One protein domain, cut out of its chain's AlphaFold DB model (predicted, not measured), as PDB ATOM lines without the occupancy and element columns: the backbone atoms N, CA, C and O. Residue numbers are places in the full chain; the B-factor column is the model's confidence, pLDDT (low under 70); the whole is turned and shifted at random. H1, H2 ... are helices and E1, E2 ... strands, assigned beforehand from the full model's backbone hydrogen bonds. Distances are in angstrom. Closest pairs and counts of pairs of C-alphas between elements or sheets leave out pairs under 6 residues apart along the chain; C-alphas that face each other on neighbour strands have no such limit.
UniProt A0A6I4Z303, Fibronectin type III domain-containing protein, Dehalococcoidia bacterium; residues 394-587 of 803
ATOM      1  N   SER A 394      96.445 200.831 151.472       87.38
ATOM      2  CA  SER A 394      95.191 200.091 151.633       87.38
ATOM      3  C   SER A 394      94.474 199.969 150.288       87.38
ATOM      4  O   SER A 394      94.305 200.961 149.595       87.38
ATOM      5  N   ASP A 395      93.997 198.794 149.894       83.56
ATOM      6  CA  ASP A 395      93.172 198.661 148.678       83.56
ATOM      7  C   ASP A 395      91.663 198.717 148.959       83.56
ATOM      8  O   ASP A 395      90.837 198.364 148.110       83.56
ATOM      9  N   GLY A 396      91.284 199.111 150.178       82.81
ATOM     10  CA  GLY A 396      89.887 199.151 150.594       82.81
ATOM     11  C   GLY A 396      89.294 197.774 150.898       82.81
ATOM     12  O   GLY A 396      88.071 197.628 150.924       82.81
ATOM     13  N   ALA A 397      90.099 196.725 151.071       87.69
ATOM     14  CA  ALA A 397      89.624 195.486 151.678       87.69
ATOM     15  C   ALA A 397      89.731 195.550 153.209       87.69
ATOM     16  O   ALA A 397      90.701 196.073 153.745       87.69
ATOM     17  N   ALA A 398      88.753 194.962 153.904       91.44
ATOM     18  CA  ALA A 398      88.711 194.884 155.371       91.44
ATOM     19  C   ALA A 398      89.814 194.013 155.985       91.44
ATOM     20  O   ALA A 398      89.904 193.899 157.202       91.44
ATOM     21  N   ASP A 399      90.593 193.319 155.158       95.00
ATOM     22  CA  ASP A 399      91.533 192.293 155.589       95.00
ATOM     23  C   ASP A 399      92.857 192.325 154.817       95.00
ATOM     24  O   ASP A 399      93.645 191.377 154.922       95.00
ATOM     25  N   ALA A 400      93.109 193.370 154.020       94.44
ATOM     26  CA  ALA A 400      94.287 193.419 153.168       94.44
ATOM     27  C   ALA A 400      94.983 194.781 153.102       94.44
ATOM     28  O   ALA A 400      94.379 195.840 153.245       94.44
ATOM     29  N   LEU A 401      96.286 194.713 152.839       94.50
ATOM     30  CA  LEU A 401      97.158 195.827 152.490       94.50
ATOM     31  C   LEU A 401      97.940 195.461 151.228       94.50
ATOM     32  O   LEU A 401      98.299 194.303 151.018       94.50
ATOM     33  N   VAL A 402      98.252 196.445 150.399       94.12
ATOM     34  CA  VAL A 402      99.136 196.307 149.245       94.12
ATOM     35  C   VAL A 402     100.487 196.914 149.589       94.12
ATOM     36  O   VAL A 402     100.606 198.070 149.994       94.12
ATOM     37  N   LEU A 403     101.520 196.096 149.466       95.38
ATOM     38  CA  LEU A 403     102.907 196.472 149.671       95.38
ATOM     39  C   LEU A 403     103.492 196.827 148.310       95.38
ATOM     40  O   LEU A 403     103.370 196.032 147.382       95.38
ATOM     41  N   TYR A 404     104.156 197.967 148.217       94.31
ATOM     42  CA  TYR A 404     104.951 198.390 147.071       94.31
ATOM     43  C   TYR A 404     106.363 198.656 147.550       94.31
ATOM     44  O   TYR A 404     106.543 199.217 148.625       94.31
ATOM     45  N   TRP A 405     107.377 198.283 146.788       95.81
ATOM     46  CA  TRP A 405     108.734 198.676 147.142       95.81
ATOM     47  C   TRP A 405     109.547 199.050 145.918       95.81
ATOM     48  O   TRP A 405     109.397 198.456 144.850       95.81
ATOM     49  N   THR A 406     110.406 200.047 146.092       91.44
ATOM     50  CA  THR A 406     111.467 200.379 145.143       91.44
ATOM     51  C   THR A 406     112.795 199.881 145.686       91.44
ATOM     52  O   THR A 406     112.922 199.560 146.871       91.44
ATOM     53  N   ASP A 407     113.783 199.798 144.803       88.75
ATOM     54  CA  ASP A 407     115.142 199.393 145.148       88.75
ATOM     55  C   ASP A 407     115.237 197.957 145.698       88.75
ATOM     56  O   ASP A 407     114.314 197.139 145.604       88.75
ATOM     57  N   GLY A 408     116.416 197.635 146.220       87.69
ATOM     58  CA  GLY A 408     116.818 196.298 146.619       87.69
ATOM     59  C   GLY A 408     117.681 195.601 145.567       87.69
ATOM     60  O   GLY A 408     117.930 196.141 144.492       87.69
ATOM     61  N   PRO A 409     118.191 194.404 145.884       87.56
ATOM     62  CA  PRO A 409     119.082 193.696 144.983       87.56
ATOM     63  C   PRO A 409     118.359 193.299 143.693       87.56
ATOM     64  O   PRO A 409     117.397 192.530 143.728       87.56
ATOM     65  N   ASP A 410     118.855 193.764 142.542       87.56
ATOM     66  CA  ASP A 410     118.336 193.380 141.217       87.56
ATOM     67  C   ASP A 410     118.397 191.864 140.980       87.56
ATOM     68  O   ASP A 410     117.631 191.303 140.197       87.56
ATOM     69  N   ASN A 411     119.293 191.184 141.696       90.44
ATOM     70  CA  ASN A 411     119.462 189.738 141.696       90.44
ATOM     71  C   ASN A 411     118.714 189.021 142.839       90.44
ATOM     72  O   ASN A 411     119.026 187.860 143.118       90.44
ATOM     73  N   ALA A 412     117.748 189.668 143.507       93.75
ATOM     74  CA  ALA A 412     116.872 189.009 144.475       93.75
ATOM     75  C   ALA A 412     116.212 187.780 143.833       93.75
ATOM     76  O   ALA A 412     115.482 187.892 142.861       93.75
ATOM     77  N   THR A 413     116.429 186.590 144.377       94.25
ATOM     78  CA  THR A 413     115.747 185.365 143.934       94.25
ATOM     79  C   THR A 413     114.376 185.190 144.582       94.25
ATOM     80  O   THR A 413     113.583 184.373 144.125       94.25
ATOM     81  N   ALA A 414     114.102 185.911 145.669       95.38
ATOM     82  CA  ALA A 414     112.804 185.948 146.332       95.38
ATOM     83  C   ALA A 414     112.660 187.233 147.157       95.38
ATOM     84  O   ALA A 414     113.640 187.928 147.435       95.38
ATOM     85  N   TRP A 415     111.435 187.505 147.595       96.88
ATOM     86  CA  TRP A 415     111.123 188.580 148.529       96.88
ATOM     87  C   TRP A 415     110.448 188.007 149.766       96.88
ATOM     88  O   TRP A 415     109.702 187.031 149.684       96.88
ATOM     89  N   GLN A 416     110.711 188.616 150.915       97.44
ATOM     90  CA  GLN A 416     110.077 188.262 152.178       97.44
ATOM     91  C   GLN A 416     109.479 189.501 152.824       97.44
ATOM     92  O   GLN A 416     110.041 190.593 152.722       97.44
ATOM     93  N   TYR A 417     108.381 189.320 153.547       98.00
ATOM     94  CA  TYR A 417     107.802 190.346 154.406       98.00
ATOM     95  C   TYR A 417     107.680 189.835 155.838       98.00
ATOM     96  O   TYR A 417     107.699 188.632 156.098       98.00
ATOM     97  N   ARG A 418     107.535 190.752 156.787       98.00
ATOM     98  CA  ARG A 418     107.076 190.422 158.137       98.00
ATOM     99  C   ARG A 418     106.238 191.553 158.693       98.00
ATOM    100  O   ARG A 418     106.420 192.712 158.317       98.00
ATOM    101  N   THR A 419     105.358 191.205 159.618       97.25
ATOM    102  CA  THR A 419     104.469 192.150 160.288       97.25
ATOM    103  C   THR A 419     104.743 192.171 161.786       97.25
ATOM    104  O   THR A 419     105.268 191.215 162.360       97.25
ATOM    105  N   ARG A 420     104.394 193.275 162.438       95.38
ATOM    106  CA  ARG A 420     104.167 193.331 163.883       95.38
ATOM    107  C   ARG A 420     102.762 193.860 164.134       95.38
ATOM    108  O   ARG A 420     102.238 194.604 163.304       95.38
ATOM    109  N   GLY A 421     102.175 193.420 165.245       87.12
ATOM    110  CA  GLY A 421     100.790 193.702 165.622       87.12
ATOM    111  C   GLY A 421     100.462 195.193 165.814       87.12
ATOM    112  O   GLY A 421     101.321 196.049 165.594       87.12
ATOM    113  N   PRO A 422      99.216 195.491 166.228       81.62
ATOM    114  CA  PRO A 422      98.634 196.831 166.233       81.62
ATOM    115  C   PRO A 422      99.476 197.902 166.916       81.62
ATOM    116  O   PRO A 422     100.154 197.639 167.915       81.62
ATOM    117  N   TRP A 423      99.397 199.118 166.359       74.12
ATOM    118  CA  TRP A 423     100.273 200.263 166.647       74.12
ATOM    119  C   TRP A 423     100.404 200.612 168.133       74.12
ATOM    120  O   TRP A 423     101.463 201.072 168.554       74.12
ATOM    121  N   TYR A 424      99.385 200.297 168.940       75.44
ATOM    122  CA  TYR A 424      99.396 200.444 170.401       75.44
ATOM    123  C   TYR A 424     100.515 199.658 171.101       75.44
ATOM    124  O   TYR A 424     100.746 199.818 172.297       75.44
ATOM    125  N   SER A 425     101.221 198.807 170.362       70.38
ATOM    126  CA  SER A 425     102.419 198.119 170.805       70.38
ATOM    127  C   SER A 425     103.552 198.356 169.809       70.38
ATOM    128  O   SER A 425     103.983 197.464 169.087       70.38
ATOM    129  N   ASP A 426     104.123 199.556 169.811       73.31
ATOM    130  CA  ASP A 426     105.460 199.804 169.246       73.31
ATOM    131  C   ASP A 426     106.511 198.776 169.740       73.31
ATOM    132  O   ASP A 426     107.502 198.504 169.054       73.31
ATOM    133  N   ARG A 427     106.235 198.152 170.894       82.50
ATOM    134  CA  ARG A 427     106.950 197.028 171.515       82.50
ATOM    135  C   ARG A 427     106.518 195.623 171.081       82.50
ATOM    136  O   ARG A 427     107.118 194.662 171.565       82.50
ATOM    137  N   ALA A 428     105.513 195.454 170.222       90.69
ATOM    138  CA  ALA A 428     105.193 194.136 169.686       90.69
ATOM    139  C   ALA A 428     106.419 193.572 168.970       90.69
ATOM    140  O   ALA A 428     107.050 194.239 168.142       90.69
ATOM    141  N   ALA A 429     106.749 192.327 169.308       94.62
ATOM    142  CA  ALA A 429     107.779 191.595 168.604       94.62
ATOM    143  C   ALA A 429     107.391 191.475 167.124       94.62
ATOM    144  O   ALA A 429     106.225 191.274 166.781       94.62
ATOM    145  N   TRP A 430     108.385 191.608 166.251       96.75
ATOM    146  CA  TRP A 430     108.214 191.271 164.847       96.75
ATOM    147  C   TRP A 430     107.895 189.783 164.720       96.75
ATOM    148  O   TRP A 430     108.551 188.963 165.362       96.75
ATOM    149  N   GLY A 431     106.913 189.453 163.885       96.12
ATOM    150  CA  GLY A 431     106.673 188.080 163.471       96.12
ATOM    151  C   GLY A 431     107.833 187.521 162.643       96.12
ATOM    152  O   GLY A 431     108.773 188.232 162.267       96.12
ATOM    153  N   GLU A 432     107.737 186.230 162.342       97.88
ATOM    154  CA  GLU A 432     108.674 185.547 161.454       97.88
ATOM    155  C   GLU A 432     108.611 186.112 160.028       97.88
ATOM    156  O   GLU A 432     107.584 186.623 159.570       97.88
ATOM    157  N   TRP A 433     109.731 186.009 159.312       97.88
ATOM    158  CA  TRP A 433     109.772 186.348 157.893       97.88
ATOM    159  C   TRP A 433     108.949 185.345 157.085       97.88
ATOM    160  O   TRP A 433     109.131 184.137 157.207       97.88
ATOM    161  N   THR A 434     108.058 185.866 156.250       97.44
ATOM    162  CA  THR A 434     107.176 185.098 155.369       97.44
ATOM    163  C   THR A 434     107.570 185.345 153.918       97.44
ATOM    164  O   THR A 434     107.736 186.493 153.505       97.44
ATOM    165  N   ASP A 435     107.719 184.271 153.142       96.75
ATOM    166  CA  ASP A 435     108.007 184.346 151.709       96.75
ATOM    167  C   ASP A 435     106.832 184.954 150.939       96.75
ATOM    168  O   ASP A 435     105.677 184.559 151.115       96.75
ATOM    169  N   ILE A 436     107.141 185.874 150.028       96.12
ATOM    170  CA  ILE A 436     106.192 186.382 149.042       96.12
ATOM    171  C   ILE A 436     106.075 185.330 147.921       96.12
ATOM    172  O   ILE A 436     107.086 184.987 147.302       96.12
ATOM    173  N   PRO A 437     104.872 184.790 147.633       90.62
ATOM    174  CA  PRO A 437     104.687 183.685 146.687       90.62
ATOM    175  C   PRO A 437     105.165 183.970 145.257       90.62
ATOM    176  O   PRO A 437     105.538 183.041 144.540       90.62
ATOM    177  N   ALA A 438     105.173 185.239 144.840       76.75
ATOM    178  CA  ALA A 438     105.759 185.669 143.577       76.75
ATOM    179  C   ALA A 438     107.293 185.674 143.706       76.75
ATOM    180  O   ALA A 438     107.919 186.672 144.048       76.75
ATOM    181  N   ARG A 439     107.904 184.507 143.474       70.62
ATOM    182  CA  ARG A 439     109.355 184.269 143.605       70.62
ATOM    183  C   ARG A 439     110.184 184.840 142.451       70.62
ATOM    184  O   ARG A 439     111.263 184.340 142.159       70.62
ATOM    185  N   GLU A 440     109.678 185.847 141.754       83.06
ATOM    186  CA  GLU A 440     110.429 186.476 140.674       83.06
ATOM    187  C   GLU A 440     111.169 187.698 141.202       83.06
ATOM    188  O   GLU A 440     110.601 188.519 141.930       83.06
ATOM    189  N   ALA A 441     112.429 187.834 140.778       82.75
ATOM    190  CA  ALA A 441     113.289 188.974 141.079       82.75
ATOM    191  C   ALA A 441     112.629 190.313 140.751       82.75
ATOM    192  O   ALA A 441     112.876 191.297 141.440       82.75
ATOM    193  N   ALA A 442     111.756 190.333 139.740       88.00
ATOM    194  CA  ALA A 442     111.041 191.509 139.260       88.00
ATOM    195  C   ALA A 442     109.815 191.898 140.107       88.00
ATOM    196  O   ALA A 442     109.229 192.951 139.871       88.00
ATOM    197  N   THR A 443     109.416 191.093 141.097       92.69
ATOM    198  CA  THR A 443     108.266 191.424 141.953       92.69
ATOM    199  C   THR A 443     108.563 192.701 142.743       92.69
ATOM    200  O   THR A 443     109.568 192.780 143.453       92.69
ATOM    201  N   ARG A 444     107.705 193.716 142.599       93.69
ATOM    202  CA  ARG A 444     107.791 195.008 143.310       93.69
ATOM    203  C   ARG A 444     106.501 195.371 144.046       93.69
ATOM    204  O   ARG A 444     106.392 196.460 144.605       93.69
ATOM    205  N   SER A 445     105.527 194.461 144.049       94.19
ATOM    206  CA  SER A 445     104.302 194.612 144.816       94.19
ATOM    207  C   SER A 445     103.777 193.281 145.346       94.19
ATOM    208  O   SER A 445     104.048 192.216 144.787       94.19
ATOM    209  N   TYR A 446     103.036 193.333 146.451       95.44
ATOM    210  CA  TYR A 446     102.386 192.163 147.035       95.44
ATOM    211  C   TYR A 446     101.138 192.546 147.824       95.44
ATOM    212  O   TYR A 446     101.176 193.451 148.653       95.44
ATOM    213  N   ARG A 447     100.041 191.814 147.614       94.75
ATOM    214  CA  ARG A 447      98.810 191.960 148.394       94.75
ATOM    215  C   ARG A 447      98.869 191.063 149.630       94.75
ATOM    216  O   ARG A 447      98.733 189.845 149.534       94.75
ATOM    217  N   LEU A 448      99.056 191.679 150.786       95.75
ATOM    218  CA  LEU A 448      99.058 191.048 152.096       95.75
ATOM    219  C   LEU A 448      97.621 190.923 152.620       95.75
ATOM    220  O   LEU A 448      97.016 191.932 152.947       95.75
ATOM    221  N   THR A 449      97.088 189.704 152.713       96.25
ATOM    222  CA  THR A 449      95.715 189.407 153.178       96.25
ATOM    223  C   THR A 449      95.684 188.773 154.574       96.25
ATOM    224  O   THR A 449      96.723 188.356 155.092       96.25
ATOM    225  N   GLY A 450      94.487 188.596 155.144       95.44
ATOM    226  CA  GLY A 450      94.288 187.938 156.442       95.44
ATOM    227  C   GLY A 450      94.626 188.832 157.637       95.44
ATOM    228  O   GLY A 450      94.952 188.333 158.715       95.44
ATOM    229  N   LEU A 451      94.594 190.146 157.430       95.19
ATOM    230  CA  LEU A 451      94.767 191.147 158.471       95.19
ATOM    231  C   LEU A 451      93.420 191.433 159.159       95.19
ATOM    232  O   LEU A 451      92.363 191.165 158.596       95.19
ATOM    233  N   GLY A 452      93.450 191.934 160.393       94.44
ATOM    234  CA  GLY A 452      92.235 192.336 161.103       94.44
ATOM    235  C   GLY A 452      91.723 193.693 160.622       94.44
ATOM    236  O   GLY A 452      92.518 194.613 160.447       94.44
ATOM    237  N   GLU A 453      90.409 193.816 160.452       93.44
ATOM    238  CA  GLU A 453      89.723 195.070 160.123       93.44
ATOM    239  C   GLU A 453      89.978 196.151 161.186       93.44
ATOM    240  O   GLU A 453      89.954 195.856 162.384       93.44
ATOM    241  N   GLY A 454      90.242 197.391 160.759       89.94
ATOM    242  CA  GLY A 454      90.511 198.525 161.654       89.94
ATOM    243  C   GLY A 454      91.843 198.438 162.412       89.94
ATOM    244  O   GLY A 454      92.045 199.140 163.402       89.94
ATOM    245  N   MET A 455      92.749 197.539 162.008       93.12
ATOM    246  CA  MET A 455      94.031 197.327 162.685       93.12
ATOM    247  C   MET A 455      95.186 197.908 161.869       93.12
ATOM    248  O   MET A 455      95.307 197.674 160.666       93.12
ATOM    249  N   SER A 456      96.104 198.607 162.538       92.50
ATOM    250  CA  SER A 456      97.367 199.044 161.934       92.50
ATOM    251  C   SER A 456      98.453 197.978 162.073       92.50
ATOM    252  O   SER A 456      98.552 197.320 163.095       92.50
ATOM    253  N   TYR A 457      99.331 197.819 161.093       94.88
ATOM    254  CA  TYR A 457     100.431 196.856 161.140       94.88
ATOM    255  C   TYR A 457     101.739 197.539 160.781       94.88
ATOM    256  O   TYR A 457     101.815 198.282 159.806       94.88
ATOM    257  N   GLY A 458     102.787 197.260 161.555       95.62
ATOM    258  CA  GLY A 458     104.143 197.630 161.168       95.62
ATOM    259  C   GLY A 458     104.665 196.575 160.206       95.62
ATOM    260  O   GLY A 458     104.648 195.394 160.549       95.62
ATOM    261  N   ILE A 459     105.119 196.977 159.023       97.38
ATOM    262  CA  ILE A 459     105.534 196.068 157.951       97.38
ATOM    263  C   ILE A 459     106.974 196.378 157.542       97.38
ATOM    264  O   ILE A 459     107.408 197.532 157.558       97.38
ATOM    265  N   ARG A 460     107.728 195.328 157.203       97.75
ATOM    266  CA  ARG A 460     109.034 195.413 156.537       97.75
ATOM    267  C   ARG A 460     109.111 194.405 155.405       97.75
ATOM    268  O   ARG A 460     108.541 193.318 155.522       97.75
ATOM    269  N   VAL A 461     109.875 194.740 154.373       97.69
ATOM    270  CA  VAL A 461     110.177 193.863 153.234       97.69
ATOM    271  C   VAL A 461     111.692 193.715 153.093       97.69
ATOM    272  O   VAL A 461     112.439 194.610 153.476       97.69
ATOM    273  N   ARG A 462     112.167 192.575 152.588       97.38
ATOM    274  CA  ARG A 462     113.577 192.370 152.222       97.38
ATOM    275  C   ARG A 462     113.709 191.485 150.989       97.38
ATOM    276  O   ARG A 462     112.893 190.582 150.791       97.38
ATOM    277  N   GLY A 463     114.758 191.716 150.205       96.12
ATOM    278  CA  GLY A 463     115.172 190.806 149.136       96.12
ATOM    279  C   GLY A 463     115.982 189.630 149.689       96.12
ATOM    280  O   GLY A 463     116.671 189.763 150.702       96.12
ATOM    281  N   VAL A 464     115.910 188.477 149.031       95.75
ATOM    282  CA  VAL A 464     116.703 187.279 149.346       95.75
ATOM    283  C   VAL A 464     117.446 186.849 148.088       95.75
ATOM    284  O   VAL A 464     116.807 186.639 147.061       95.75
ATOM    285  N   VAL A 465     118.770 186.700 148.160       94.25
ATOM    286  CA  VAL A 465     119.631 186.237 147.058       94.25
ATOM    287  C   VAL A 465     120.174 184.852 147.411       94.25
ATOM    288  O   VAL A 465     121.052 184.706 148.264       94.25
ATOM    289  N   GLY A 466     119.630 183.809 146.784       91.88
ATOM    290  CA  GLY A 466     119.894 182.426 147.182       91.88
ATOM    291  C   GLY A 466     119.359 182.151 148.589       91.88
ATOM    292  O   GLY A 466     118.158 182.231 148.821       91.88
ATOM    293  N   GLU A 467     120.253 181.838 149.529       93.25
ATOM    294  CA  GLU A 467     119.928 181.653 150.955       93.25
ATOM    295  C   GLU A 467     120.258 182.891 151.806       93.25
ATOM    296  O   GLU A 467     119.980 182.925 153.007       93.25
ATOM    297  N   VAL A 468     120.855 183.922 151.200       95.00
ATOM    298  CA  VAL A 468     121.299 185.123 151.909       95.00
ATOM    299  C   VAL A 468     120.183 186.158 151.896       95.00
ATOM    300  O   VAL A 468     119.791 186.673 150.849       95.00
ATOM    301  N   ALA A 469     119.662 186.474 153.078       96.44
ATOM    302  CA  ALA A 469     118.698 187.549 153.243       96.44
ATOM    303  C   ALA A 469     119.400 188.912 153.247       96.44
ATOM    304  O   ALA A 469     120.326 189.129 154.028       96.44
ATOM    305  N   GLY A 470     118.919 189.836 152.416       95.50
ATOM    306  CA  GLY A 470     119.345 191.230 152.432       95.50
ATOM    307  C   GLY A 470     118.848 191.990 153.664       95.50
ATOM    308  O   GLY A 470     118.029 191.475 154.444       95.50
ATOM    309  N   PRO A 471     119.330 193.228 153.857       96.69
ATOM    310  CA  PRO A 471     118.828 194.086 154.914       96.69
ATOM    311  C   PRO A 471     117.336 194.389 154.694       96.69
ATOM    312  O   PRO A 471     116.866 194.476 153.556       96.69
ATOM    313  N   PRO A 472     116.558 194.514 155.780       97.69
ATOM    314  CA  PRO A 472     115.155 194.874 155.679       97.69
ATOM    315  C   PRO A 472     114.978 196.353 155.345       97.69
ATOM    316  O   PRO A 472     115.792 197.177 155.755       97.69
ATOM    317  N   SER A 473     113.858 196.681 154.705       97.31
ATOM    318  CA  SER A 473     113.359 198.050 154.614       97.31
ATOM    319  C   SER A 473     113.199 198.675 155.998       97.31
ATOM    320  O   SER A 473     113.044 197.981 157.020       97.31
ATOM    321  N   ASP A 474     113.087 199.999 156.011       96.00
ATOM    322  CA  ASP A 474     112.495 200.696 157.142       96.00
ATOM    323  C   ASP A 474     111.082 200.173 157.428       96.00
ATOM    324  O   ASP A 474     110.389 199.625 156.561       96.00
ATOM    325  N   SER A 475     110.670 200.276 158.694       94.25
ATOM    326  CA  SER A 475     109.311 199.899 159.078       94.25
ATOM    327  C   SER A 475     108.326 200.967 158.646       94.25
ATOM    328  O   SER A 475     108.425 202.101 159.112       94.25
ATOM    329  N   VAL A 476     107.335 200.560 157.864       94.25
ATOM    330  CA  VAL A 476     106.212 201.404 157.459       94.25
ATOM    331  C   VAL A 476     104.946 200.869 158.107       94.25
ATOM    332  O   VAL A 476     104.775 199.655 158.232       94.25
ATOM    333  N   TRP A 477     104.084 201.767 158.570       93.19
ATOM    334  CA  TRP A 477     102.789 201.399 159.129       93.19
ATOM    335  C   TRP A 477     101.725 201.442 158.036       93.19
ATOM    336  O   TRP A 477     101.677 202.397 157.267       93.19
ATOM    337  N   GLY A 478     100.881 200.413 157.975       91.44
ATOM    338  CA  GLY A 478      99.679 200.405 157.146       91.44
ATOM    339  C   GLY A 478      98.460 200.067 157.982       91.44
ATOM    340  O   GLY A 478      98.527 199.173 158.822       91.44
ATOM    341  N   GLU A 479      97.362 200.777 157.762       92.12
ATOM    342  CA  GLU A 479      96.099 200.560 158.459       92.12
ATOM    343  C   GLU A 479      95.092 199.879 157.547       92.12
ATOM    344  O   GLU A 479      94.855 200.323 156.419       92.12
ATOM    345  N   VAL A 480      94.535 198.776 158.039       91.81
ATOM    346  CA  VAL A 480      93.438 198.081 157.378       91.81
ATOM    347  C   VAL A 480      92.163 198.874 157.662       91.81
ATOM    348  O   VAL A 480      91.849 199.090 158.831       91.81
ATOM    349  N   PRO A 481      91.438 199.333 156.634       87.50
ATOM    350  CA  PRO A 481      90.292 200.205 156.814       87.50
ATOM    351  C   PRO A 481      89.166 199.462 157.525       87.50
ATOM    352  O   PRO A 481      88.952 198.270 157.298       87.50
ATOM    353  N   THR A 482      88.416 200.190 158.343       88.81
ATOM    354  CA  THR A 482      87.140 199.719 158.883       88.81
ATOM    355  C   THR A 482      86.086 199.821 157.783       88.81
ATOM    356  O   THR A 482      86.014 200.841 157.099       88.81
ATOM    357  N   LEU A 483      85.267 198.800 157.570       86.75
ATOM    358  CA  LEU A 483      84.117 198.892 156.681       86.75
ATOM    359  C   LEU A 483      82.916 199.444 157.445       86.75
ATOM    360  O   LEU A 483      82.675 199.135 158.612       86.75
ATOM    361  N   ASP A 484      82.118 200.259 156.769       80.81
ATOM    362  CA  ASP A 484      80.810 200.631 157.281       80.81
ATOM    363  C   ASP A 484      79.803 199.459 157.170       80.81
ATOM    364  O   ASP A 484      80.080 198.446 156.519       80.81
ATOM    365  N   PRO A 485      78.582 199.586 157.729       80.31
ATOM    366  CA  PRO A 485      77.539 198.564 157.590       80.31
ATOM    367  C   PRO A 485      77.141 198.221 156.142       80.31
ATOM    368  O   PRO A 485      76.465 197.217 155.921       80.31
ATOM    369  N   ASN A 486      77.527 199.042 155.161       73.62
ATOM    370  CA  ASN A 486      77.283 198.818 153.737       73.62
ATOM    371  C   ASN A 486      78.502 198.216 153.010       73.62
ATOM    372  O   ASN A 486      78.450 198.035 151.793       73.62
ATOM    373  N   GLY A 487      79.584 197.895 153.725       80.31
ATOM    374  CA  GLY A 487      80.813 197.344 153.155       80.31
ATOM    375  C   GLY A 487      81.703 198.376 152.450       80.31
ATOM    376  O   GLY A 487      82.566 197.991 151.662       80.31
ATOM    377  N   VAL A 488      81.487 199.670 152.696       78.75
ATOM    378  CA  VAL A 488      82.295 200.773 152.165       78.75
ATOM    379  C   VAL A 488      83.443 201.062 153.137       78.75
ATOM    380  O   VAL A 488      83.176 201.328 154.310       78.75
ATOM    381  N   PRO A 489      84.708 201.043 152.681       80.56
ATOM    382  CA  PRO A 489      85.856 201.449 153.481       80.56
ATOM    383  C   PRO A 489      85.672 202.853 154.035       80.56
ATOM    384  O   PRO A 489      85.482 203.818 153.287       80.56
ATOM    385  N   ARG A 490      85.730 202.957 155.355       81.56
ATOM    386  CA  ARG A 490      85.763 204.206 156.090       81.56
ATOM    387  C   ARG A 490      87.220 204.587 156.290       81.56
ATOM    388  O   ARG A 490      87.998 203.826 156.865       81.56
ATOM    389  N   LEU A 491      87.579 205.763 155.793       75.25
ATOM    390  CA  LEU A 491      88.849 206.377 156.129       75.25
ATOM    391  C   LEU A 491      88.663 207.066 157.483       75.25
ATOM    392  O   LEU A 491      88.144 208.180 157.551       75.25
ATOM    393  N   ASP A 492      89.006 206.380 158.571       68.56
ATOM    394  CA  ASP A 492      89.059 207.034 159.875       68.56
ATOM    395  C   ASP A 492      90.329 207.880 159.912       68.56
ATOM    396  O   ASP A 492      91.441 207.388 160.092       68.56
ATOM    397  N   VAL A 493      90.156 209.181 159.685       62.09
ATOM    398  CA  VAL A 493      91.227 210.179 159.710       62.09
ATOM    399  C   VAL A 493      91.648 210.438 161.159       62.09
ATOM    400  O   VAL A 493      91.437 211.504 161.733       62.09
ATOM    401  N   ASN A 494      92.219 209.426 161.807       56.50
ATOM    402  CA  ASN A 494      92.842 209.616 163.102       56.50
ATOM    403  C   ASN A 494      94.212 210.277 162.909       56.50
ATOM    404  O   ASN A 494      95.050 209.863 162.112       56.50
ATOM    405  N   TRP A 495      94.387 211.363 163.652       48.47
ATOM    406  CA  TRP A 495      95.515 212.281 163.685       48.47
ATOM    407  C   TRP A 495      96.886 211.617 163.445       48.47
ATOM    408  O   TRP A 495      97.407 210.913 164.309       48.47
ATOM    409  N   GLY A 496      97.524 211.930 162.310       45.69
ATOM    410  CA  GLY A 496      98.985 211.835 162.160       45.69
ATOM    411  C   GLY A 496      99.543 210.870 161.109       45.69
ATOM    412  O   GLY A 496     100.761 210.852 160.927       45.69
ATOM    413  N   GLY A 497      98.718 210.112 160.387       48.69
ATOM    414  CA  GLY A 497      99.190 209.237 159.311       48.69
ATOM    415  C   GLY A 497      98.343 209.393 158.059       48.69
ATOM    416  O   GLY A 497      97.176 209.029 158.064       48.69
ATOM    417  N   GLY A 498      98.922 209.913 156.975       52.84
ATOM    418  CA  GLY A 498      98.269 209.867 155.672       52.84
ATOM    419  C   GLY A 498      98.094 208.409 155.253       52.84
ATOM    420  O   GLY A 498      99.072 207.743 154.915       52.84
ATOM    421  N   GLN A 499      96.870 207.893 155.319       55.72
ATOM    422  CA  GLN A 499      96.573 206.546 154.853       55.72
ATOM    423  C   GLN A 499      96.501 206.589 153.331       55.72
ATOM    424  O   GLN A 499      95.542 207.101 152.763       55.72
ATOM    425  N   LEU A 500      97.541 206.073 152.678       58.75
ATOM    426  CA  LEU A 500      97.532 205.875 151.238       58.75
ATOM    427  C   LEU A 500      96.567 204.744 150.917       58.75
ATOM    428  O   LEU A 500      96.704 203.649 151.465       58.75
ATOM    429  N   SER A 501      95.622 204.990 150.016       61.06
ATOM    430  CA  SER A 501      94.782 203.935 149.463       61.06
ATOM    431  C   SER A 501      94.836 203.853 147.946       61.06
ATOM    432  O   SER A 501      94.979 204.877 147.292       61.06
ATOM    433  N   GLU A 502      94.744 202.646 147.387       63.66
ATOM    434  CA  GLU A 502      94.560 202.441 145.954       63.66
ATOM    435  C   GLU A 502      93.075 202.470 145.611       63.66
ATOM    436  O   GLU A 502      92.243 201.835 146.263       63.66
ATOM    437  N   GLY A 503      92.742 203.210 144.557       57.62
ATOM    438  CA  GLY A 503      91.384 203.219 144.039       57.62
ATOM    439  C   GLY A 503      90.938 201.890 143.405       57.62
ATOM    440  O   GLY A 503      91.698 200.946 143.213       57.62
ATOM    441  N   GLY A 504      89.657 201.831 143.063       61.25
ATOM    442  CA  GLY A 504      88.911 200.689 142.539       61.25
ATOM    443  C   GLY A 504      87.562 200.496 143.243       61.25
ATOM    444  O   GLY A 504      86.811 199.590 142.881       61.25
ATOM    445  N   ARG A 505      87.259 201.315 144.261       69.06
ATOM    446  CA  ARG A 505      86.067 201.228 145.118       69.06
ATOM    447  C   ARG A 505      85.589 202.615 145.559       69.06
ATOM    448  O   ARG A 505      86.322 203.598 145.446       69.06
ATOM    449  N   ALA A 506      84.363 202.654 146.073       78.44
ATOM    450  CA  ALA A 506      83.839 203.776 146.840       78.44
ATOM    451  C   ALA A 506      84.589 203.888 148.173       78.44
ATOM    452  O   ALA A 506      84.786 202.873 148.839       78.44
ATOM    453  N   TRP A 507      84.954 205.099 148.573       78.44
ATOM    454  CA  TRP A 507      85.556 205.415 149.868       78.44
ATOM    455  C   TRP A 507      84.653 206.380 150.621       78.44
ATOM    456  O   TRP A 507      84.156 207.336 150.021       78.44
ATOM    457  N   ARG A 508      84.442 206.136 151.920       76.19
ATOM    458  CA  ARG A 508      83.737 207.071 152.803       76.19
ATOM    459  C   ARG A 508      84.733 207.954 153.556       76.19
ATOM    460  O   ARG A 508      85.671 207.452 154.177       76.19
ATOM    461  N   LEU A 509      84.463 209.255 153.534       73.00
ATOM    462  CA  LEU A 509      85.261 210.356 154.069       73.00
ATOM    463  C   LEU A 509      84.317 211.301 154.826       73.00
ATOM    464  O   LEU A 509      83.749 212.220 154.240       73.00
ATOM    465  N   GLY A 510      84.054 211.025 156.104       75.75
ATOM    466  CA  GLY A 510      82.939 211.675 156.808       75.75
ATOM    467  C   GLY A 510      81.602 211.401 156.098       75.75
ATOM    468  O   GLY A 510      81.276 210.238 155.841       75.75
ATOM    469  N   ALA A 511      80.888 212.469 155.727       68.00
ATOM    470  CA  ALA A 511      79.696 212.487 154.859       68.00
ATOM    471  C   ALA A 511      79.950 212.005 153.424       68.00
ATOM    472  O   ALA A 511      79.068 211.508 152.719       68.00
ATOM    473  N   THR A 512      81.183 212.260 152.995       72.44
ATOM    474  CA  THR A 512      81.770 212.117 151.670       72.44
ATOM    475  C   THR A 512      81.781 210.697 151.117       72.44
ATOM    476  O   THR A 512      82.633 209.955 151.593       72.44
ATOM    477  N   VAL A 513      80.969 210.246 150.154       78.56
ATOM    478  CA  VAL A 513      81.310 208.999 149.431       78.56
ATOM    479  C   VAL A 513      81.878 209.339 148.061       78.56
ATOM    480  O   VAL A 513      81.204 209.975 147.258       78.56
ATOM    481  N   VAL A 514      83.108 208.907 147.784       82.12
ATOM    482  CA  VAL A 514      83.810 209.179 146.520       82.12
ATOM    483  C   VAL A 514      84.233 207.860 145.882       82.12
ATOM    484  O   VAL A 514      84.850 207.026 146.543       82.12
ATOM    485  N   ASP A 515      83.921 207.655 144.602       82.88
ATOM    486  CA  ASP A 515      84.436 206.510 143.850       82.88
ATOM    487  C   ASP A 515      85.816 206.876 143.292       82.88
ATOM    488  O   ASP A 515      85.965 207.764 142.452       82.88
ATOM    489  N   ILE A 516      86.851 206.193 143.774       82.06
ATOM    490  CA  ILE A 516      88.241 206.524 143.446       82.06
ATOM    491  C   ILE A 516      88.730 205.491 142.430       82.06
ATOM    492  O   ILE A 516      88.742 204.314 142.771       82.06
ATOM    493  N   PRO A 517      89.088 205.855 141.185       80.62
ATOM    494  CA  PRO A 517      89.559 204.910 140.171       80.62
ATOM    495  C   PRO A 517      90.883 204.235 140.540       80.62
ATOM    496  O   PRO A 517      91.723 204.818 141.223       80.62
ATOM    497  N   ALA A 518      91.104 203.018 140.040       77.94
ATOM    498  CA  ALA A 518      92.365 202.300 140.232       77.94
ATOM    499  C   ALA A 518      93.583 203.117 139.763       77.94
ATOM    500  O   ALA A 518      93.541 203.795 138.737       77.94
ATOM    501  N   GLY A 519      94.679 203.036 140.523       75.12
ATOM    502  CA  GLY A 519      95.908 203.801 140.273       75.12
ATOM    503  C   GLY A 519      95.915 205.229 140.837       75.12
ATOM    504  O   GLY A 519      96.912 205.931 140.679       75.12
ATOM    505  N   MET A 520      94.845 205.658 141.509       81.44
ATOM    506  CA  MET A 520      94.847 206.855 142.354       81.44
ATOM    507  C   MET A 520      95.256 206.498 143.784       81.44
ATOM    508  O   MET A 520      94.916 205.421 144.273       81.44
ATOM    509  N   ARG A 521      95.957 207.422 144.440       80.81
ATOM    510  CA  ARG A 521      96.340 207.415 145.851       80.81
ATOM    511  C   ARG A 521      95.502 208.432 146.605       80.81
ATOM    512  O   ARG A 521      95.350 209.548 146.133       80.81
ATOM    513  N   VAL A 522      95.007 208.095 147.784       79.88
ATOM    514  CA  VAL A 522      94.339 209.069 148.663       79.88
ATOM    515  C   VAL A 522      95.268 209.454 149.793       79.88
ATOM    516  O   VAL A 522      95.912 208.597 150.372       79.88
ATOM    517  N   LEU A 523      95.348 210.733 150.114       80.00
ATOM    518  CA  LEU A 523      96.056 211.260 151.265       80.00
ATOM    519  C   LEU A 523      95.094 212.209 151.974       80.00
ATOM    520  O   LEU A 523      94.902 213.348 151.556       80.00
ATOM    521  N   ALA A 524      94.454 211.739 153.037       73.81
ATOM    522  CA  ALA A 524      93.647 212.617 153.869       73.81
ATOM    523  C   ALA A 524      94.550 213.361 154.858       73.81
ATOM    524  O   ALA A 524      95.398 212.753 155.516       73.81
ATOM    525  N   SER A 525      94.386 214.679 154.930       70.62
ATOM    526  CA  SER A 525      95.097 215.534 155.870       70.62
ATOM    527  C   SER A 525      94.072 216.258 156.726       70.62
ATOM    528  O   SER A 525      93.380 217.148 156.242       70.62
ATOM    529  N   VAL A 526      94.021 215.907 158.008       65.25
ATOM    530  CA  VAL A 526      93.297 216.699 159.005       65.25
ATOM    531  C   VAL A 526      94.188 217.876 159.360       65.25
ATOM    532  O   VAL A 526      95.301 217.681 159.868       65.25
ATOM    533  N   ASN A 527      93.745 219.096 159.064       63.56
ATOM    534  CA  ASN A 527      94.425 220.259 159.619       63.56
ATOM    535  C   ASN A 527      94.207 220.233 161.137       63.56
ATOM    536  O   ASN A 527      93.065 220.127 161.585       63.56
ATOM    537  N   PRO A 528      95.266 220.315 161.962       51.34
ATOM    538  CA  PRO A 528      95.062 220.455 163.392       51.34
ATOM    539  C   PRO A 528      94.224 221.726 163.638       51.34
ATOM    540  O   PRO A 528      94.430 222.715 162.933       51.34
ATOM    541  N   PRO A 529      93.312 221.726 164.626       49.41
ATOM    542  CA  PRO A 529      92.473 222.857 165.007       49.41
ATOM    543  C   PRO A 529      93.356 223.971 165.586       49.41
ATOM    544  O   PRO A 529      93.481 224.138 166.798       49.41
ATOM    545  N   GLY A 530      94.071 224.669 164.707       45.28
ATOM    546  CA  GLY A 530      94.987 225.758 165.026       45.28
ATOM    547  C   GLY A 530      94.330 227.126 164.911       45.28
ATOM    548  O   GLY A 530      94.797 228.067 165.546       45.28
ATOM    549  N   ASP A 531      93.221 227.221 164.178       48.66
ATOM    550  CA  ASP A 531      92.393 228.417 164.116       48.66
ATOM    551  C   ASP A 531      90.922 227.994 164.272       48.66
ATOM    552  O   ASP A 531      90.406 227.273 163.417       48.66
ATOM    553  N   PRO A 532      90.219 228.369 165.358       50.75
ATOM    554  CA  PRO A 532      88.809 228.016 165.568       50.75
ATOM    555  C   PRO A 532      87.848 228.636 164.531       50.75
ATOM    556  O   PRO A 532      86.635 228.519 164.691       50.75
ATOM    557  N   GLY A 533      88.373 229.308 163.499       52.34
ATOM    558  CA  GLY A 533      87.610 229.919 162.416       52.34
ATOM    559  C   GLY A 533      87.374 229.040 161.185       52.34
ATOM    560  O   GLY A 533      86.335 229.217 160.564       52.34
ATOM    561  N   GLU A 534      88.270 228.108 160.827       51.81
ATOM    562  CA  GLU A 534      88.159 227.344 159.565       51.81
ATOM    563  C   GLU A 534      88.815 225.947 159.651       51.81
ATOM    564  O   GLU A 534      89.936 225.745 159.173       51.81
ATOM    565  N   PRO A 535      88.156 224.942 160.258       50.94
ATOM    566  CA  PRO A 535      88.572 223.556 160.098       50.94
ATOM    567  C   PRO A 535      88.174 223.092 158.693       50.94
ATOM    568  O   PRO A 535      87.101 222.541 158.503       50.94
ATOM    569  N   PHE A 536      89.013 223.342 157.688       57.72
ATOM    570  CA  PHE A 536      88.874 222.633 156.420       57.72
ATOM    571  C   PHE A 536      89.703 221.359 156.475       57.72
ATOM    572  O   PHE A 536      90.941 221.395 156.423       57.72
ATOM    573  N   ASP A 537      88.998 220.239 156.568       75.50
ATOM    574  CA  ASP A 537      89.550 218.928 156.289       75.50
ATOM    575  C   ASP A 537      89.687 218.786 154.765       75.50
ATOM    576  O   ASP A 537      88.733 218.888 153.988       75.50
ATOM    577  N   TYR A 538      90.934 218.628 154.318       79.44
ATOM    578  CA  TYR A 538      91.252 218.455 152.908       79.44
ATOM    579  C   TYR A 538      91.671 217.017 152.648       79.44
ATOM    580  O   TYR A 538      92.564 216.458 153.294       79.44
ATOM    581  N   MET A 539      91.077 216.441 151.614       81.19
ATOM    582  CA  MET A 539      91.563 215.216 151.012       81.19
ATOM    583  C   MET A 539      92.383 215.548 149.776       81.19
ATOM    584  O   MET A 539      91.939 216.283 148.904       81.19
ATOM    585  N   TYR A 540      93.551 214.935 149.664       86.50
ATOM    586  CA  TYR A 540      94.395 214.992 148.485       86.50
ATOM    587  C   TYR A 540      94.338 213.651 147.756       86.50
ATOM    588  O   TYR A 540      94.805 212.640 148.266       86.50
ATOM    589  N   ILE A 541      93.777 213.616 146.555       85.56
ATOM    590  CA  ILE A 541      93.806 212.452 145.673       85.56
ATOM    591  C   ILE A 541      94.939 212.653 144.668       85.56
ATOM    592  O   ILE A 541      94.935 213.610 143.902       85.56
ATOM    593  N   ILE A 542      95.923 211.767 144.685       85.94
ATOM    594  CA  ILE A 542      97.147 211.843 143.895       85.94
ATOM    595  C   ILE A 542      97.138 210.725 142.857       85.94
ATOM    596  O   ILE A 542      97.079 209.552 143.210       85.94
ATOM    597  N   ASP A 543      97.250 211.045 141.577       84.50
ATOM    598  CA  ASP A 543      97.493 210.032 140.552       84.50
ATOM    599  C   ASP A 543      98.918 209.479 140.692       84.50
ATOM    600  O   ASP A 543      99.890 210.232 140.621       84.50
ATOM    601  N   ALA A 544      99.051 208.164 140.889       78.19
ATOM    602  CA  ALA A 544     100.333 207.538 141.218       78.19
ATOM    603  C   ALA A 544     101.373 207.591 140.084       78.19
ATOM    604  O   ALA A 544     102.553 207.368 140.342       78.19
ATOM    605  N   GLU A 545     100.938 207.819 138.842       77.62
ATOM    606  CA  GLU A 545     101.797 207.795 137.654       77.62
ATOM    607  C   GLU A 545     102.297 209.196 137.281       77.62
ATOM    608  O   GLU A 545     103.451 209.363 136.889       77.62
ATOM    609  N   SER A 546     101.441 210.211 137.409       82.75
ATOM    610  CA  SER A 546     101.755 211.596 137.037       82.75
ATOM    611  C   SER A 546     102.111 212.507 138.213       82.75
ATOM    612  O   SER A 546     102.555 213.632 137.980       82.75
ATOM    613  N   ASP A 547     101.885 212.071 139.457       82.44
ATOM    614  CA  ASP A 547     101.867 212.925 140.656       82.44
ATOM    615  C   ASP A 547     100.894 214.119 140.533       82.44
ATOM    616  O   ASP A 547     101.082 215.167 141.160       82.44
ATOM    617  N   SER A 548      99.860 214.002 139.693       84.50
ATOM    618  CA  SER A 548      98.785 214.996 139.641       84.50
ATOM    619  C   SER A 548      97.941 214.907 140.904       84.50
ATOM    620  O   SER A 548      97.686 213.818 141.398       84.50
ATOM    621  N   LEU A 549      97.472 216.044 141.400       89.88
ATOM    622  CA  LEU A 549      96.802 216.184 142.687       89.88
ATOM    623  C   LEU A 549      95.408 216.791 142.489       89.88
ATOM    624  O   LEU A 549      95.261 217.821 141.831       89.88
ATOM    625  N   LEU A 550      94.400 216.182 143.095       89.31
ATOM    626  CA  LEU A 550      93.053 216.708 143.263       89.31
ATOM    627  C   LEU A 550      92.815 216.901 144.758       89.31
ATOM    628  O   LEU A 550      92.778 215.934 145.510       89.31
ATOM    629  N   GLN A 551      92.661 218.141 145.194       88.75
ATOM    630  CA  GLN A 551      92.278 218.470 146.557       88.75
ATOM    631  C   GLN A 551      90.756 218.608 146.623       88.75
ATOM    632  O   GLN A 551      90.181 219.344 145.824       88.75
ATOM    633  N   VAL A 552      90.115 217.914 147.558       84.31
ATOM    634  CA  VAL A 552      88.666 217.943 147.792       84.31
ATOM    635  C   VAL A 552      88.435 218.356 149.240       84.31
ATOM    636  O   VAL A 552      88.914 217.676 150.150       84.31
ATOM    637  N   ALA A 553      87.735 219.469 149.457       81.56
ATOM    638  CA  ALA A 553      87.250 219.837 150.786       81.56
ATOM    639  C   ALA A 553      86.144 218.861 151.224       81.56
ATOM    640  O   ALA A 553      85.239 218.560 150.440       81.56
ATOM    641  N   THR A 554      86.223 218.340 152.450       72.38
ATOM    642  CA  THR A 554      85.251 217.352 152.960       72.38
ATOM    643  C   THR A 554      83.938 217.975 153.427       72.38
ATOM    644  O   THR A 554      82.927 217.275 153.491       72.38
ATOM    645  N   ASP A 555      83.935 219.281 153.692       67.69
ATOM    646  CA  ASP A 555      82.842 219.970 154.369       67.69
ATOM    647  C   ASP A 555      82.080 220.845 153.359       67.69
ATOM    648  O   ASP A 555      82.647 221.743 152.748       67.69
ATOM    649  N   PHE A 556      80.789 220.547 153.170       48.50
ATOM    650  CA  PHE A 556      79.774 221.324 152.438       48.50
ATOM    651  C   PHE A 556      80.156 221.883 151.051       48.50
ATOM    652  O   PHE A 556      80.723 222.960 150.907       48.50
ATOM    653  N   GLY A 557      79.681 221.217 149.992       54.09
ATOM    654  CA  GLY A 557      79.658 221.811 148.647       54.09
ATOM    655  C   GLY A 557      80.971 221.729 147.865       54.09
ATOM    656  O   GLY A 557      81.145 222.498 146.926       54.09
ATOM    657  N   ALA A 558      81.844 220.781 148.232       56.06
ATOM    658  CA  ALA A 558      83.004 220.293 147.483       56.06
ATOM    659  C   ALA A 558      83.743 221.371 146.672       56.06
ATOM    660  O   ALA A 558      83.809 221.308 145.439       56.06
ATOM    661  N   GLU A 559      84.363 222.335 147.355       73.75
ATOM    662  CA  GLU A 559      85.441 223.075 146.710       73.75
ATOM    663  C   GLU A 559      86.549 222.083 146.335       73.75
ATOM    664  O   GLU A 559      87.123 221.389 147.180       73.75
ATOM    665  N   CYS A 560      86.800 221.973 145.031       83.69
ATOM    666  CA  CYS A 560      87.813 221.091 144.474       83.69
ATOM    667  C   CYS A 560      88.893 221.931 143.800       83.69
ATOM    668  O   CYS A 560      88.602 222.695 142.877       83.69
ATOM    669  N   SER A 561      90.148 221.750 144.205       86.88
ATOM    670  CA  SER A 561      91.300 222.354 143.534       86.88
ATOM    671  C   SER A 561      92.097 221.266 142.807       86.88
ATOM    672  O   SER A 561      92.212 220.136 143.278       86.88
ATOM    673  N   ARG A 562      92.601 221.566 141.606       91.38
ATOM    674  CA  ARG A 562      93.345 220.603 140.777       91.38
ATOM    675  C   ARG A 562      94.736 221.138 140.484       91.38
ATOM    676  O   ARG A 562      94.889 222.271 140.034       91.38
ATOM    677  N   HIS A 563      95.739 220.291 140.654       88.25
ATOM    678  CA  HIS A 563      97.103 220.520 140.205       88.25
ATOM    679  C   HIS A 563      97.520 219.368 139.288       88.25
ATOM    680  O   HIS A 563      97.870 218.281 139.742       88.25
ATOM    681  N   VAL A 564      97.450 219.598 137.977       85.88
ATOM    682  CA  VAL A 564      97.693 218.572 136.954       85.88
ATOM    683  C   VAL A 564      99.118 218.688 136.425       85.88
ATOM    684  O   VAL A 564      99.535 219.754 135.969       85.88
ATOM    685  N   ARG A 565      99.859 217.580 136.458       83.69
ATOM    686  CA  ARG A 565     101.171 217.439 135.811       83.69
ATOM    687  C   ARG A 565     101.009 216.717 134.475       83.69
ATOM    688  O   ARG A 565     100.011 216.041 134.240       83.69
ATOM    689  N   SER A 566     101.981 216.864 133.571       77.44
ATOM    690  CA  SER A 566     101.951 216.148 132.290       77.44
ATOM    691  C   SER A 566     102.008 214.638 132.541       77.44
ATOM    692  O   SER A 566     103.042 214.130 132.973       77.44
ATOM    693  N   ALA A 567     100.904 213.941 132.287       75.25
ATOM    694  CA  ALA A 567     100.820 212.493 132.421       75.25
ATOM    695  C   ALA A 567     101.480 211.766 131.242       75.25
ATOM    696  O   ALA A 567     101.750 212.359 130.192       75.25
ATOM    697  N   ALA A 568     101.722 210.465 131.414       75.06
ATOM    698  CA  ALA A 568     102.144 209.594 130.328       75.06
ATOM    699  C   ALA A 568     101.131 209.641 129.157       75.06
ATOM    700  O   ALA A 568      99.925 209.810 129.383       75.06
ATOM    701  N   PRO A 569     101.585 209.494 127.896       78.19
ATOM    702  CA  PRO A 569     100.696 209.493 126.737       78.19
ATOM    703  C   PRO A 569      99.572 208.458 126.891       78.19
ATOM    704  O   PRO A 569      99.842 207.277 127.090       78.19
ATOM    705  N   GLY A 570      98.314 208.894 126.767       84.75
ATOM    706  CA  GLY A 570      97.133 208.018 126.813       84.75
ATOM    707  C   GLY A 570      96.341 208.018 128.125       84.75
ATOM    708  O   GLY A 570      95.294 207.375 128.177       84.75
ATOM    709  N   ARG A 571      96.777 208.755 129.155       85.00
ATOM    710  CA  ARG A 571      96.043 208.905 130.423       85.00
ATOM    711  C   ARG A 571      95.494 210.329 130.561       85.00
ATOM    712  O   ARG A 571      96.252 211.274 130.758       85.00
ATOM    713  N   ASP A 572      94.177 210.487 130.441       90.31
ATOM    714  CA  ASP A 572      93.514 211.784 130.622       90.31
ATOM    715  C   ASP A 572      93.201 212.020 132.107       90.31
ATOM    716  O   ASP A 572      92.168 211.602 132.633       90.31
ATOM    717  N   ILE A 573      94.139 212.670 132.800       88.19
ATOM    718  CA  ILE A 573      94.010 212.981 134.228       88.19
ATOM    719  C   ILE A 573      92.817 213.891 134.512       88.19
ATOM    720  O   ILE A 573      92.175 213.741 135.549       88.19
ATOM    721  N   ASN A 574      92.489 214.813 133.602       87.00
ATOM    722  CA  ASN A 574      91.345 215.695 133.806       87.00
ATOM    723  C   ASN A 574      90.045 214.899 133.769       87.00
ATOM    724  O   ASN A 574      89.232 215.062 134.676       87.00
ATOM    725  N   ALA A 575      89.900 213.979 132.814       89.06
ATOM    726  CA  ALA A 575      88.742 213.092 132.757       89.06
ATOM    727  C   ALA A 575      88.623 212.200 134.008       89.06
ATOM    728  O   ALA A 575      87.517 211.981 134.503       89.06
ATOM    729  N   LEU A 576      89.745 211.721 134.562       87.44
ATOM    730  CA  LEU A 576      89.743 210.964 135.821       87.44
ATOM    731  C   LEU A 576      89.318 211.828 137.016       87.44
ATOM    732  O   LEU A 576      88.508 211.387 137.829       87.44
ATOM    733  N   PHE A 577      89.822 213.058 137.130       89.81
ATOM    734  CA  PHE A 577      89.404 213.983 138.189       89.81
ATOM    735  C   PHE A 577      87.942 214.412 138.040       89.81
ATOM    736  O   PHE A 577      87.236 214.484 139.042       89.81
ATOM    737  N   ASP A 578      87.458 214.618 136.814       86.25
ATOM    738  CA  ASP A 578      86.039 214.860 136.536       86.25
ATOM    739  C   ASP A 578      85.178 213.669 136.962       86.25
ATOM    740  O   ASP A 578      84.135 213.861 137.582       86.25
ATOM    741  N   GLN A 579      85.628 212.438 136.698       86.00
ATOM    742  CA  GLN A 579      84.939 211.229 137.146       86.00
ATOM    743  C   GLN A 579      84.875 211.145 138.677       86.00
ATOM    744  O   GLN A 579      83.817 210.832 139.220       86.00
ATOM    745  N   ILE A 580      85.976 211.448 139.370       85.06
ATOM    746  CA  ILE A 580      86.027 211.457 140.838       85.06
ATOM    747  C   ILE A 580      85.070 212.505 141.399       85.06
ATOM    748  O   ILE A 580      84.247 212.180 142.252       85.06
ATOM    749  N   ILE A 581      85.127 213.738 140.891       84.25
ATOM    750  CA  ILE A 581      84.263 214.833 141.347       84.25
ATOM    751  C   ILE A 581      82.794 214.515 141.062       84.25
ATOM    752  O   ILE A 581      81.953 214.707 141.931       84.25
ATOM    753  N   ALA A 582      82.476 213.959 139.892       81.81
ATOM    754  CA  ALA A 582      81.116 213.538 139.563       81.81
ATOM    755  C   ALA A 582      80.631 212.349 140.412       81.81
ATOM    756  O   ALA A 582      79.427 212.171 140.586       81.81
ATOM    757  N   SER A 583      81.550 211.524 140.925       80.31
ATOM    758  CA  SER A 583      81.221 210.418 141.828       80.31
ATOM    759  C   SER A 583      81.043 210.850 143.281       80.31
ATOM    760  O   SER A 583      80.428 210.106 144.050       80.31
ATOM    761  N   ALA A 584      81.588 212.017 143.648       80.00
ATOM    762  CA  ALA A 584      81.491 212.561 144.987       80.00
ATOM    763  C   ALA A 584      80.019 212.842 145.285       80.00
ATOM    764  O   ALA A 584      79.410 213.774 144.762       80.00
ATOM    765  N   ARG A 585      79.435 211.976 146.105       72.56
ATOM    766  CA  ARG A 585      78.054 212.086 146.556       72.56
ATOM    767  C   ARG A 585      78.077 212.337 148.045       72.56
ATOM    768  O   ARG A 585      78.581 211.511 148.808       72.56
ATOM    769  N   VAL A 586      77.526 213.479 148.436       65.38
ATOM    770  CA  VAL A 586      77.204 213.741 149.833       65.38
ATOM    771  C   VAL A 586      76.212 212.655 150.226       65.38
ATOM    772  O   VAL A 586      75.148 212.516 149.619       65.38
ATOM    773  N   GLN A 587      76.597 211.798 151.165       65.06
ATOM    774  CA  GLN A 587      75.631 210.892 151.753       65.06
ATOM    775  C   GLN A 587      74.559 211.758 152.415       65.06
ATOM    776  O   GLN A 587      74.890 212.736 153.068       65.06
TER     777      GLN A 587
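This is residues 394 to 587 of the 803 residues of the protein "Fibronectin type III domain-containing protein" of Dehalococcoidia bacterium (UniProt A0A6I4Z303). The model has little regular structure and two lobes: a sandwich of sheets E2-E4-E5 and E1-E3, and sheet E8-E9-E10-E11 with H1 over one face and hairpin E6-E7 beside H1. The printed part has 194 residues, and the named elements hold only 75 of them: eleven strands, then one helix, mostly strand, with the sheets antiparallel. It is compact, radius of gyration of the C-alphas 18.3 A, spanning 57 by 43 by 33 A.

E1 is residues 400-406, from C-alpha (94.287, 193.419, 153.168). Then follow E2 414-420, E3 445-449, E4 456-465, E5 476-479, E6 505-509, E7 512-516, E8 520-525, E9 538-543, E10 549-553 and E11 560-563. H1, 573-583, ends at C-alpha (81.221, 210.418, 141.828).

The sandwich's strands stand at 40 degrees. E8 to E11 make a meander, antiparallel neighbours in turn; N 541 and O 550, 2.7 A, are within hydrogen-bond range. H1, every O i to N i+4 pair within range, is on that sheet, two layers, height 9.3 A. C-alphas 515 of E7 and 583 are closest, 5.4 A.

The printed part has no cut, long links E2-E3, E5-E6, E8-E9, and 32 residues under pLDDT 70.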